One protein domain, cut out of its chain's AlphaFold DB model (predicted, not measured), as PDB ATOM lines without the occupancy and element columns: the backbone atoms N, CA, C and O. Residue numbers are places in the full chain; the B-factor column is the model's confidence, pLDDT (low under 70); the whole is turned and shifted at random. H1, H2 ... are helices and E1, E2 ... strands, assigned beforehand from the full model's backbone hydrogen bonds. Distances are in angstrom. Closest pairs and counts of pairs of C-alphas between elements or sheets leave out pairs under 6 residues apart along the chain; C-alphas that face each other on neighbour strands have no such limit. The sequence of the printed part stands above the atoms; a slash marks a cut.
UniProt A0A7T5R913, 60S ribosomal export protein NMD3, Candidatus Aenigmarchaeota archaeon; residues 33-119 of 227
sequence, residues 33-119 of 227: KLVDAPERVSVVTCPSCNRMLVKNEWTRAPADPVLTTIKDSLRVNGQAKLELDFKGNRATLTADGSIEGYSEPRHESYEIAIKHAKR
ATOM      1  N   LYS A  33     195.851 192.435 213.582       86.62
ATOM      2  CA  LYS A  33     197.017 191.574 213.347       86.62
ATOM      3  C   LYS A  33     198.271 192.421 213.149       86.62
ATOM      4  O   LYS A  33     198.212 193.423 212.429       86.62
ATOM      5  N   LEU A  34     199.389 191.995 213.732       90.81
ATOM      6  CA  LEU A  34     200.717 192.558 213.474       90.81
ATOM      7  C   LEU A  34     201.122 192.320 212.016       90.81
ATOM      8  O   LEU A  34     201.681 193.213 211.380       90.81
ATOM      9  N   VAL A  35     200.800 191.142 211.473       93.56
ATOM     10  CA  VAL A  35     201.070 190.802 210.071       93.56
ATOM     11  C   VAL A  35     199.823 190.248 209.393       93.56
ATOM     12  O   VAL A  35     199.183 189.321 209.878       93.56
ATOM     13  N   ASP A  36     199.492 190.790 208.225       93.38
ATOM     14  CA  ASP A  36     198.560 190.155 207.301       93.38
ATOM     15  C   ASP A  36     199.346 189.199 206.397       93.38
ATOM     16  O   ASP A  36     200.064 189.622 205.483       93.38
ATOM     17  N   ALA A  37     199.275 187.911 206.727       94.56
ATOM     18  CA  ALA A  37     199.942 186.831 206.014       94.56
ATOM     19  C   ALA A  37     198.917 185.993 205.235       94.56
ATOM     20  O   ALA A  37     197.850 185.674 205.770       94.56
ATOM     21  N   PRO A  38     199.217 185.590 203.986       94.31
ATOM     22  CA  PRO A  38     198.304 184.756 203.222       94.31
ATOM     23  C   PRO A  38     198.293 183.320 203.748       94.31
ATOM     24  O   PRO A  38     199.331 182.755 204.070       94.31
ATOM     25  N   GLU A  39     197.137 182.662 203.699       95.19
ATOM     26  CA  GLU A  39     197.035 181.224 204.002       95.19
ATOM     27  C   GLU A  39     197.731 180.349 202.946       95.19
ATOM     28  O   GLU A  39     198.096 179.198 203.197       95.19
ATOM     29  N   ARG A  40     197.885 180.871 201.721       95.81
ATOM     30  CA  ARG A  40     198.499 180.152 200.606       95.81
ATOM     31  C   ARG A  40     199.219 181.088 199.650       95.81
ATOM     32  O   ARG A  40     198.656 182.085 199.206       95.81
ATOM     33  N   VAL A  41     200.400 180.667 199.215       94.88
ATOM     34  CA  VAL A  41     201.134 181.270 198.098       94.88
ATOM     35  C   VAL A  41     201.254 180.286 196.937       94.88
ATOM     36  O   VAL A  41     201.310 179.069 197.132       94.88
ATOM     37  N   SER A  42     201.277 180.800 195.707       93.69
ATOM     38  CA  SER A  42     201.435 179.988 194.497       93.69
ATOM     39  C   SER A  42     202.674 180.419 193.731       93.69
ATOM     40  O   SER A  42     202.729 181.533 193.218       93.69
ATOM     41  N   VAL A  43     203.626 179.503 193.582       94.38
ATOM     42  CA  VAL A  43     204.843 179.701 192.795       94.38
ATOM     43  C   VAL A  43     204.680 178.966 191.472       94.38
ATOM     44  O   VAL A  43     204.665 177.734 191.421       94.38
ATOM     45  N   VAL A  44     204.525 179.733 190.391       94.69
ATOM     46  CA  VAL A  44     204.347 179.192 189.039       94.69
ATOM     47  C   VAL A  44     205.629 179.382 188.242       94.69
ATOM     48  O   VAL A  44     206.059 180.516 188.033       94.69
ATOM     49  N   THR A  45     206.215 178.291 187.754       94.25
ATOM     50  CA  THR A  45     207.453 178.325 186.962       94.25
ATOM     51  C   THR A  45     207.279 177.695 185.584       94.25
ATOM     52  O   THR A  45     206.454 176.799 185.368       94.25
ATOM     53  N   CYS A  46     208.070 178.175 184.625       93.62
ATOM     54  CA  CYS A  46     208.131 177.615 183.286       93.62
ATOM     55  C   CYS A  46     209.124 176.451 183.243       93.62
ATOM     56  O   CYS A  46     210.318 176.692 183.391       93.62
ATOM     57  N   PRO A  47     208.692 175.211 182.946       92.75
ATOM     58  CA  PRO A  47     209.597 174.059 182.906       92.75
ATOM     59  C   PRO A  47     210.594 174.098 181.737       92.75
ATOM     60  O   PRO A  47     211.457 173.236 181.654       92.75
ATOM     61  N   SER A  48     210.446 175.043 180.801       90.19
ATOM     62  CA  SER A  48     211.293 175.141 179.608       90.19
ATOM     63  C   SER A  48     212.373 176.218 179.703       90.19
ATOM     64  O   SER A  48     213.377 176.097 179.016       90.19
ATOM     65  N   CYS A  49     212.163 177.284 180.480       87.38
ATOM     66  CA  CYS A  49     213.133 178.382 180.616       87.38
ATOM     67  C   CYS A  49     213.329 178.850 182.064       87.38
ATOM     68  O   CYS A  49     213.976 179.866 182.293       87.38
ATOM     69  N   ASN A  50     212.730 178.157 183.037       88.31
ATOM     70  CA  ASN A  50     212.813 178.435 184.473       88.31
ATOM     71  C   ASN A  50     212.393 179.851 184.912       88.31
ATOM     72  O   ASN A  50     212.633 180.239 186.050       88.31
ATOM     73  N   ARG A  51     211.710 180.617 184.050       90.19
ATOM     74  CA  ARG A  51     211.073 181.885 184.434       90.19
ATOM     75  C   ARG A  51     209.919 181.659 185.410       90.19
ATOM     76  O   ARG A  51     209.244 180.630 185.337       90.19
ATOM     77  N   MET A  52     209.680 182.633 186.283       92.81
ATOM     78  CA  MET A  52     208.591 182.645 187.262       92.81
ATOM     79  C   MET A  52     207.500 183.630 186.842       92.81
ATOM     80  O   MET A  52     207.795 184.666 186.252       92.81
ATOM     81  N   LEU A  53     206.241 183.306 187.141       91.44
ATOM     82  CA  LEU A  53     205.123 184.226 186.956       91.44
ATOM     83  C   LEU A  53     204.959 185.113 188.198       91.44
ATOM     84  O   LEU A  53     204.603 184.614 189.264       91.44
ATOM     85  N   VAL A  54     205.148 186.421 188.040       87.69
ATOM     86  CA  VAL A  54     204.969 187.436 189.089       87.69
ATOM     87  C   VAL A  54     204.005 188.493 188.578       87.69
ATOM     88  O   VAL A  54     204.239 189.060 187.519       87.69
ATOM     89  N   LYS A  55     202.907 188.761 189.301       84.19
ATOM     90  CA  LYS A  55     201.909 189.792 188.931       84.19
ATOM     91  C   LYS A  55     201.493 189.744 187.445       84.19
ATOM     92  O   LYS A  55     201.328 190.771 186.803       84.19
ATOM     93  N   ASN A  56     201.301 188.531 186.922       84.69
ATOM     94  CA  ASN A  56     200.932 188.246 185.529       84.69
ATOM     95  C   ASN A  56     202.031 188.472 184.466       84.69
ATOM     96  O   ASN A  56     201.749 188.383 183.273       84.69
ATOM     97  N   GLU A  57     203.283 188.676 184.874       87.31
ATOM     98  CA  GLU A  57     204.440 188.780 183.981       87.31
ATOM     99  C   GLU A  57     205.455 187.661 184.234       87.31
ATOM    100  O   GLU A  57     205.641 187.197 185.359       87.31
ATOM    101  N   TRP A  58     206.113 187.203 183.169       89.56
ATOM    102  CA  TRP A  58     207.145 186.171 183.251       89.56
ATOM    103  C   TRP A  58     208.522 186.799 183.414       89.56
ATOM    104  O   TRP A  58     209.087 187.329 182.455       89.56
ATOM    105  N   THR A  59     209.094 186.671 184.602       88.00
ATOM    106  CA  THR A  59     210.395 187.246 184.949       88.00
ATOM    107  C   THR A  59     211.420 186.153 185.229       88.00
ATOM    108  O   THR A  59     211.091 184.968 185.370       88.00
ATOM    109  N   ARG A  60     212.702 186.527 185.268       85.62
ATOM    110  CA  ARG A  60     213.750 185.620 185.742       85.62
ATOM    111  C   ARG A  60     213.430 185.237 187.186       85.62
ATOM    112  O   ARG A  60     213.182 186.114 188.008       85.62
ATOM    113  N   ALA A  61     213.417 183.938 187.473       85.00
ATOM    114  CA  ALA A  61     213.194 183.472 188.832       85.00
ATOM    115  C   ALA A  61     214.313 184.002 189.750       85.00
ATOM    116  O   ALA A  61     215.486 183.944 189.357       85.00
ATOM    117  N   PRO A  62     213.980 184.532 190.941       86.06
ATOM    118  CA  PRO A  62     214.986 184.871 191.939       86.06
ATOM    119  C   PRO A  62     215.666 183.593 192.455       86.06
ATOM    120  O   PRO A  62     215.217 182.483 192.163       86.06
ATOM    121  N   ALA A  63     216.742 183.747 193.233       87.00
ATOM    122  CA  ALA A  63     217.455 182.610 193.824       87.00
ATOM    123  C   ALA A  63     216.536 181.731 194.692       87.00
ATOM    124  O   ALA A  63     216.611 180.508 194.609       87.00
ATOM    125  N   ASP A  64     215.625 182.356 195.450       89.81
ATOM    126  CA  ASP A  64     214.567 181.675 196.199       89.81
ATOM    127  C   ASP A  64     213.174 182.226 195.821       89.81
ATOM    128  O   ASP A  64     212.690 183.200 196.407       89.81
ATOM    129  N   PRO A  65     212.509 181.610 194.825       89.31
ATOM    130  CA  PRO A  65     211.157 181.958 194.385       89.31
ATOM    131  C   PRO A  65     210.107 181.985 195.494       89.31
ATOM    132  O   PRO A  65     209.211 182.831 195.479       89.31
ATOM    133  N   VAL A  66     210.189 181.043 196.436       92.19
ATOM    134  CA  VAL A  66     209.170 180.859 197.472       92.19
ATOM    135  C   VAL A  66     209.305 181.958 198.511       92.19
ATOM    136  O   VAL A  66     208.324 182.648 198.791       92.19
ATOM    137  N   LEU A  67     210.518 182.164 199.027       92.44
ATOM    138  CA  LEU A  67     210.800 183.198 200.015       92.44
ATOM    139  C   LEU A  67     210.428 184.587 199.493       92.44
ATOM    140  O   LEU A  67     209.776 185.349 200.208       92.44
ATOM    141  N   THR A  68     210.800 184.908 198.248       91.00
ATOM    142  CA  THR A  68     210.430 186.185 197.620       91.00
ATOM    143  C   THR A  68     208.915 186.326 197.508       91.00
ATOM    144  O   THR A  68     208.375 187.352 197.908       91.00
ATOM    145  N   THR A  69     208.210 185.284 197.052       92.62
ATOM    146  CA  THR A  69     206.744 185.329 196.911       92.62
ATOM    147  C   THR A  69     206.041 185.527 198.255       92.62
ATOM    148  O   THR A  69     205.091 186.303 198.330       92.62
ATOM    149  N   ILE A  70     206.501 184.851 199.316       94.00
ATOM    150  CA  ILE A  70     205.949 185.037 200.663       94.00
ATOM    151  C   ILE A  70     206.201 186.473 201.114       94.00
ATOM    152  O   ILE A  70     205.240 187.167 201.424       94.00
ATOM    153  N   LYS A  71     207.446 186.957 201.077       92.44
ATOM    154  CA  LYS A  71     207.784 188.322 201.512       92.44
ATOM    155  C   LYS A  71     206.977 189.399 200.783       92.44
ATOM    156  O   LYS A  71     206.441 190.281 201.443       92.44
ATOM    157  N   ASP A  72     206.821 189.283 199.466       91.19
ATOM    158  CA  ASP A  72     206.053 190.231 198.647       91.19
ATOM    159  C   ASP A  72     204.543 190.229 198.961       91.19
ATOM    160  O   ASP A  72     203.826 191.158 198.584       91.19
ATOM    161  N   SER A  73     204.048 189.175 199.616       92.06
ATOM    162  CA  SER A  73     202.640 189.023 199.992       92.06
ATOM    163  C   SER A  73     202.313 189.488 201.413       92.06
ATOM    164  O   SER A  73     201.135 189.669 201.718       92.06
ATOM    165  N   LEU A  74     203.319 189.693 202.270       94.00
ATOM    166  CA  LEU A  74     203.110 190.108 203.659       94.00
ATOM    167  C   LEU A  74     202.808 191.604 203.747       94.00
ATOM    168  O   LEU A  74     203.424 192.423 203.061       94.00
ATOM    169  N   ARG A  75     201.909 191.975 204.660       94.12
ATOM    170  CA  ARG A  75     201.722 193.371 205.082       94.12
ATOM    171  C   ARG A  75     201.948 193.473 206.579       94.12
ATOM    172  O   ARG A  75     201.256 192.816 207.347       94.12
ATOM    173  N   VAL A  76     202.920 194.281 206.987       93.00
ATOM    174  CA  VAL A  76     203.263 194.483 208.399       93.00
ATOM    175  C   VAL A  76     202.602 195.767 208.892       93.00
ATOM    176  O   VAL A  76     202.796 196.828 208.301       93.00
ATOM    177  N   ASN A  77     201.834 195.672 209.975       89.44
ATOM    178  CA  ASN A  77     201.146 196.791 210.612       89.44
ATOM    179  C   ASN A  77     201.948 197.255 211.838       89.44
ATOM    180  O   ASN A  77     201.592 196.941 212.971       89.44
ATOM    181  N   GLY A  78     203.047 197.976 211.611       89.19
ATOM    182  CA  GLY A  78     203.945 198.463 212.664       89.19
ATOM    183  C   GLY A  78     205.379 197.978 212.472       89.19
ATOM    184  O   GLY A  78     205.875 197.919 211.346       89.19
ATOM    185  N   GLN A  79     206.050 197.637 213.570       90.50
ATOM    186  CA  GLN A  79     207.420 197.122 213.557       90.50
ATOM    187  C   GLN A  79     207.410 195.651 213.952       90.50
ATOM    188  O   GLN A  79     206.998 195.317 215.056       90.50
ATOM    189  N   ALA A  80     207.881 194.776 213.064       94.06
ATOM    190  CA  ALA A  80     207.934 193.342 213.316       94.06
ATOM    191  C   ALA A  80     209.257 192.736 212.844       94.06
ATOM    192  O   ALA A  80     209.717 192.991 211.728       94.06
ATOM    193  N   LYS A  81     209.836 191.881 213.684       95.25
ATOM    194  CA  LYS A  81     210.842 190.898 213.305       95.25
ATOM    195  C   LYS A  81     210.111 189.683 212.739       95.25
ATOM    196  O   LYS A  81     209.238 189.128 213.398       95.25
ATOM    197  N   LEU A  82     210.459 189.295 211.515       96.06
ATOM    198  CA  LEU A  82     209.837 188.172 210.815       96.06
ATOM    199  C   LEU A  82     210.833 187.028 210.671       96.06
ATOM    200  O   LEU A  82     211.934 187.224 210.151       96.06
ATOM    201  N   GLU A  83     210.418 185.833 211.070       96.31
ATOM    202  CA  GLU A  83     211.170 184.593 210.902       96.31
ATOM    203  C   GLU A  83     210.335 183.601 210.092       96.31
ATOM    204  O   GLU A  83     209.140 183.438 210.327       96.31
ATOM    205  N   LEU A  84     210.959 182.972 209.096       96.12
ATOM    206  CA  LEU A  84     210.319 181.995 208.222       96.12
ATOM    207  C   LEU A  84     211.049 180.663 208.340       96.12
ATOM    208  O   LEU A  84     212.240 180.588 208.037       96.12
ATOM    209  N   ASP A  85     210.311 179.628 208.725       96.44
ATOM    210  CA  ASP A  85     210.763 178.239 208.702       96.44
ATOM    211  C   ASP A  85     210.048 177.470 207.589       96.44
ATOM    212  O   ASP A  85     208.845 177.635 207.379       96.44
ATOM    213  N   PHE A  86     210.780 176.631 206.857       96.00
ATOM    214  CA  PHE A  86     210.259 175.914 205.694       96.00
ATOM    215  C   PHE A  86     210.253 174.406 205.932       96.00
ATOM    216  O   PHE A  86     211.295 173.789 206.148       96.00
ATOM    217  N   LYS A  87     209.080 173.784 205.776       94.62
ATOM    218  CA  LYS A  87     208.901 172.333 205.885       94.62
ATOM    219  C   LYS A  87     208.117 171.790 204.693       94.62
ATOM    220  O   LYS A  87     206.886 171.728 204.691       94.62
ATOM    221  N   GLY A  88     208.849 171.367 203.663       92.50
ATOM    222  CA  GLY A  88     208.264 170.883 202.412       92.50
ATOM    223  C   GLY A  88     207.432 171.971 201.729       92.50
ATOM    224  O   GLY A  88     207.941 173.042 201.426       92.50
ATOM    225  N   ASN A  89     206.139 171.710 201.520       94.56
ATOM    226  CA  ASN A  89     205.200 172.651 200.895       94.56
ATOM    227  C   ASN A  89     204.472 173.549 201.912       94.56
ATOM    228  O   ASN A  89     203.361 174.010 201.647       94.56
ATOM    229  N   ARG A  90     205.040 173.759 203.101       96.25
ATOM    230  CA  ARG A  90     204.507 174.684 204.106       96.25
ATOM    231  C   ARG A  90     205.626 175.584 204.608       96.25
ATOM    232  O   ARG A  90     206.770 175.140 204.714       96.25
ATOM    233  N   ALA A  91     205.275 176.823 204.919       97.00
ATOM    234  CA  ALA A  91     206.121 177.740 205.659       97.00
ATOM    235  C   ALA A  91     205.410 178.153 206.946       97.00
ATOM    236  O   ALA A  91     204.202 178.389 206.931       97.00
ATOM    237  N   THR A  92     206.160 178.257 208.032       97.56
ATOM    238  CA  THR A  92     205.697 178.849 209.283       97.56
ATOM    239  C   THR A  92     206.313 180.234 209.388       97.56
ATOM    240  O   THR A  92     207.535 180.368 209.395       97.56
ATOM    241  N   LEU A  93     205.469 181.262 209.424       97.25
ATOM    242  CA  LEU A  93     205.867 182.640 209.674       97.25
ATOM    243  C   LEU A  93     205.650 182.953 211.150       97.25
ATOM    244  O   LEU A  93     204.512 182.916 211.614       97.25
ATOM    245  N   THR A  94     206.716 183.323 211.843       97.25
ATOM    246  CA  THR A  94     206.665 183.877 213.196       97.25
ATOM    247  C   THR A  94     206.938 185.374 213.123       97.25
ATOM    248  O   THR A  94     207.879 185.807 212.452       97.25
ATOM    249  N   ALA A  95     206.090 186.167 213.771       96.00
ATOM    250  CA  ALA A  95     206.183 187.616 213.802       96.00
ATOM    251  C   ALA A  95     206.196 188.121 215.246       96.00
ATOM    252  O   ALA A  95     205.227 187.937 215.982       96.00
ATOM    253  N   ASP A  96     207.282 188.801 215.608       95.19
ATOM    254  CA  ASP A  96     207.506 189.402 216.921       95.19
ATOM    255  C   ASP A  96     207.641 190.914 216.779       95.19
ATOM    256  O   ASP A  96     208.507 191.390 216.043       95.19
ATOM    257  N   GLY A  97     206.809 191.702 217.458       92.69
ATOM    258  CA  GLY A  97     206.825 193.142 217.220       92.69
ATOM    259  C   GLY A  97     205.813 193.967 217.989       92.69
ATOM    260  O   GLY A  97     205.215 193.510 218.954       92.69
ATOM    261  N   SER A  98     205.615 195.202 217.546       88.75
ATOM    262  CA  SER A  98     204.640 196.138 218.095       88.75
ATOM    263  C   SER A  98     203.824 196.785 216.980       88.75
ATOM    264  O   SER A  98     204.301 197.016 215.865       88.75
ATOM    265  N   ILE A  99     202.563 197.069 217.293       86.56
ATOM    266  CA  ILE A  99     201.650 197.797 216.413       86.56
ATOM    267  C   ILE A  99     201.634 199.248 216.887       86.56
ATOM    268  O   ILE A  99     201.516 199.511 218.082       86.56
ATOM    269  N   GLU A 100     201.740 200.197 215.960       80.56
ATOM    270  CA  GLU A 100     201.684 201.620 216.297       80.56
ATOM    271  C   GLU A 100     200.362 201.970 217.005       80.56
ATOM    272  O   GLU A 100     199.284 201.531 216.594       80.56
ATOM    273  N   GLY A 101     200.451 202.736 218.096       75.19
ATOM    274  CA  GLY A 101     199.304 203.064 218.951       75.19
ATOM    275  C   GLY A 101     198.983 202.031 220.039       75.19
ATOM    276  O   GLY A 101     198.001 202.216 220.756       75.19
ATOM    277  N   TYR A 102     199.804 200.983 220.188       77.12
ATOM    278  CA  TYR A 102     199.671 199.960 221.229       77.12
ATOM    279  C   TYR A 102     200.987 199.771 221.992       77.12
ATOM    280  O   TYR A 102     202.068 199.780 221.406       77.12
ATOM    281  N   SER A 103     200.884 199.615 223.307       75.38
ATOM    282  CA  SER A 103     201.989 199.427 224.244       75.38
ATOM    283  C   SER A 103     202.422 197.964 224.375       75.38
ATOM    284  O   SER A 103     203.600 197.698 224.608       75.38
ATOM    285  N   GLU A 104     201.507 197.012 224.175       80.38
ATOM    286  CA  GLU A 104     201.803 195.585 224.333       80.38
ATOM    287  C   GLU A 104     202.460 194.969 223.078       80.38
ATOM    288  O   GLU A 104     201.917 195.101 221.969       80.38
ATOM    289  N   PRO A 105     203.590 194.245 223.223       84.62
ATOM    290  CA  PRO A 105     204.206 193.523 222.119       84.62
ATOM    291  C   PRO A 105     203.336 192.344 221.655       84.62
ATOM    292  O   PRO A 105     202.509 191.797 222.387       84.62
ATOM    293  N   ARG A 106     203.535 191.934 220.404       86.31
ATOM    294  CA  ARG A 106     202.791 190.888 219.709       86.31
ATOM    295  C   ARG A 106     203.719 189.767 219.274       86.31
ATOM    296  O   ARG A 106     204.770 190.028 218.702       86.31
ATOM    297  N   HIS A 107     203.255 188.545 219.509       91.94
ATOM    298  CA  HIS A 107     203.824 187.312 218.987       91.94
ATOM    299  C   HIS A 107     202.732 186.588 218.195       91.94
ATOM    300  O   HIS A 107     201.713 186.185 218.761       91.94
ATOM    301  N   GLU A 108     202.909 186.475 216.883       93.31
ATOM    302  CA  GLU A 108     201.948 185.847 215.975       93.31
ATOM    303  C   GLU A 108     202.628 184.745 215.163       93.31
ATOM    304  O   GLU A 108     203.765 184.900 214.723       93.31
ATOM    305  N   SER A 109     201.920 183.636 214.944       95.56
ATOM    306  CA  SER A 109     202.395 182.528 214.118       95.56
ATOM    307  C   SER A 109     201.362 182.176 213.054       95.56
ATOM    308  O   SER A 109     200.171 182.044 213.348       95.56
ATOM    309  N   TYR A 110     201.825 182.034 211.814       95.94
ATOM    310  CA  TYR A 110     201.004 181.760 210.642       95.94
ATOM    311  C   TYR A 110     201.548 180.559 209.879       95.94
ATOM    312  O   TYR A 110     202.728 180.517 209.536       95.94
ATOM    313  N   GLU A 111     200.673 179.615 209.539       97.19
ATOM    314  CA  GLU A 111     201.000 178.568 208.576       97.19
ATOM    315  C   GLU A 111     200.604 178.999 207.162       97.19
ATOM    316  O   GLU A 111     199.453 179.341 206.895       97.19
ATOM    317  N   ILE A 112     201.555 178.918 206.235       97.94
ATOM    318  CA  ILE A 112     201.387 179.297 204.835       97.94
ATOM    319  C   ILE A 112     201.570 178.051 203.971       97.94
ATOM    320  O   ILE A 112     202.644 177.447 203.932       97.94
ATOM    321  N   ALA A 113     200.531 177.661 203.236       97.69
ATOM    322  CA  ALA A 113     200.623 176.582 202.260       97.69
ATOM    323  C   ALA A 113     201.315 177.063 200.972       97.69
ATOM    324  O   ALA A 113     200.938 178.074 200.381       97.69
ATOM    325  N   ILE A 114     202.287 176.302 200.477       97.12
ATOM    326  CA  ILE A 114     203.026 176.611 199.254       97.12
ATOM    327  C   ILE A 114     202.531 175.697 198.135       97.12
ATOM    328  O   ILE A 114     202.644 174.472 198.196       97.12
ATOM    329  N   LYS A 115     201.984 176.293 197.075       95.56
ATOM    330  CA  LYS A 115     201.585 175.573 195.864       95.56
ATOM    331  C   LYS A 115     202.614 175.792 194.765       95.56
ATOM    332  O   LYS A 115     202.733 176.891 194.231       95.56
ATOM    333  N   HIS A 116     203.290 174.724 194.362       93.81
ATOM    334  CA  HIS A 116     204.130 174.732 193.170       93.81
ATOM    335  C   HIS A 116     203.304 174.348 191.943       93.81
ATOM    336  O   HIS A 116     202.616 173.327 191.940       93.81
ATOM    337  N   ALA A 117     203.380 175.151 190.885       93.50
ATOM    338  CA  ALA A 117     202.745 174.844 189.611       93.50
ATOM    339  C   ALA A 117     203.731 175.023 188.456       93.50
ATOM    340  O   ALA A 117     204.555 175.937 188.448       93.50
ATOM    341  N   LYS A 118     203.619 174.156 187.449       94.19
ATOM    342  CA  LYS A 118     204.401 174.248 186.216       94.19
ATOM    343  C   LYS A 118     203.486 174.670 185.075       94.19
ATOM    344  O   LYS A 118     202.472 174.025 184.827       94.19
ATOM    345  N   ARG A 119     203.850 175.741 184.370       95.19
ATOM    346  CA  ARG A 119     203.109 176.254 183.207       95.19
ATOM    347  C   ARG A 119     204.091 176.820 182.196       95.19
ATOM    348  O   ARG A 119     204.988 177.552 182.582       95.19
TER     349      ARG A 119
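AT A GLANCE: This is residues 33 to 119 of the 227 residues of the protein "60S ribosomal export protein NMD3" of Candidatus Aenigmarchaeota archaeon (UniProt A0A7T5R913). A twisted sheet of four strands, curled like part of a barrel, wraps round one short helix, H1. At one end of the long axis the small hairpin E2 and E3 sits next to the last residues of E1, and at the other end lies the loop between E5 and E6. The printed part has 87 residues, with six named strands and one named helix in the order E1 E2 E3 H1 E4 E5 E6, and its class is mostly strand. The large sheet is mixed, in the order E1 E6 E5 E4; the small one, E2 and E3, is antiparallel. The whole is a rod of 52 by 24 by 19 A, only just loose, close to compact, with a radius of gyration of the C-alphas of 14.8 A.

HOW THE PARTS SIT: The large sheet has the edge strands E1, residues 40 to 45, and E4, residues 79 to 87, and the inner strands E6, residues 106 to 118, and E5, residues 90 to 98. E4, E5 and E6 form a meander, each strand the antiparallel neighbour of the one before. E4 and E5 are a hairpin at 164 degrees, with N 83 and O 94 2.9 A apart, within hydrogen-bond range. E5 and E6 are a hairpin at 149 degrees, with N 93 and O 110 at 2.8 A. The pairing of E6 is staggered: residues 106 to 113 pair with E5, and residues 113 to 118 with E1. E1 and E6 are parallel at 33 degrees, with N 43 and O 115 at 2.8 A. The sheet curls round H1, residues 65 to 73, which is on it; the closest C-alphas of H1 and E1 are those of Val 66 and Val 43, 6.5 A apart. In H1 every O i to N i+4 pair is within hydrogen-bond range. E2, residues 51 to 54, and E3, residues 57 to 60, are an antiparallel hairpin, with N 52 and O 59 at 2.9 A. The closest C-alphas of E1 and E2 are those of Thr 45 and Met 52, 4.5 A apart, while E3 is apart from E1. Residues 35 to 36 pair antiparallel with residues 75 to 76.

IN THESE COORDINATES: E6 measures 37.4 A, E4 26.0 A, E5 25.6 A, E1 16.4 A, H1 12.4 A, E3 10.0 A and E2 9.5 A from first to last C-alpha. E1 begins at C-alpha 40, (198.499, 180.152, 200.606); H1 begins at C-alpha 65, (211.157, 181.958, 194.385); E6 ends at C-alpha 118, (204.401, 174.248, 186.216).

THE WHOLE: The two C-alphas farthest apart are those of Ser 48 and Ser 103, at 51.7 A. The printed part has no cut, and no link is long; the link from E5 to E6, with 7 residues, is short, and the others are tight. The mean pLDDT of the printed part is 91.6, and no printed residue is under 70.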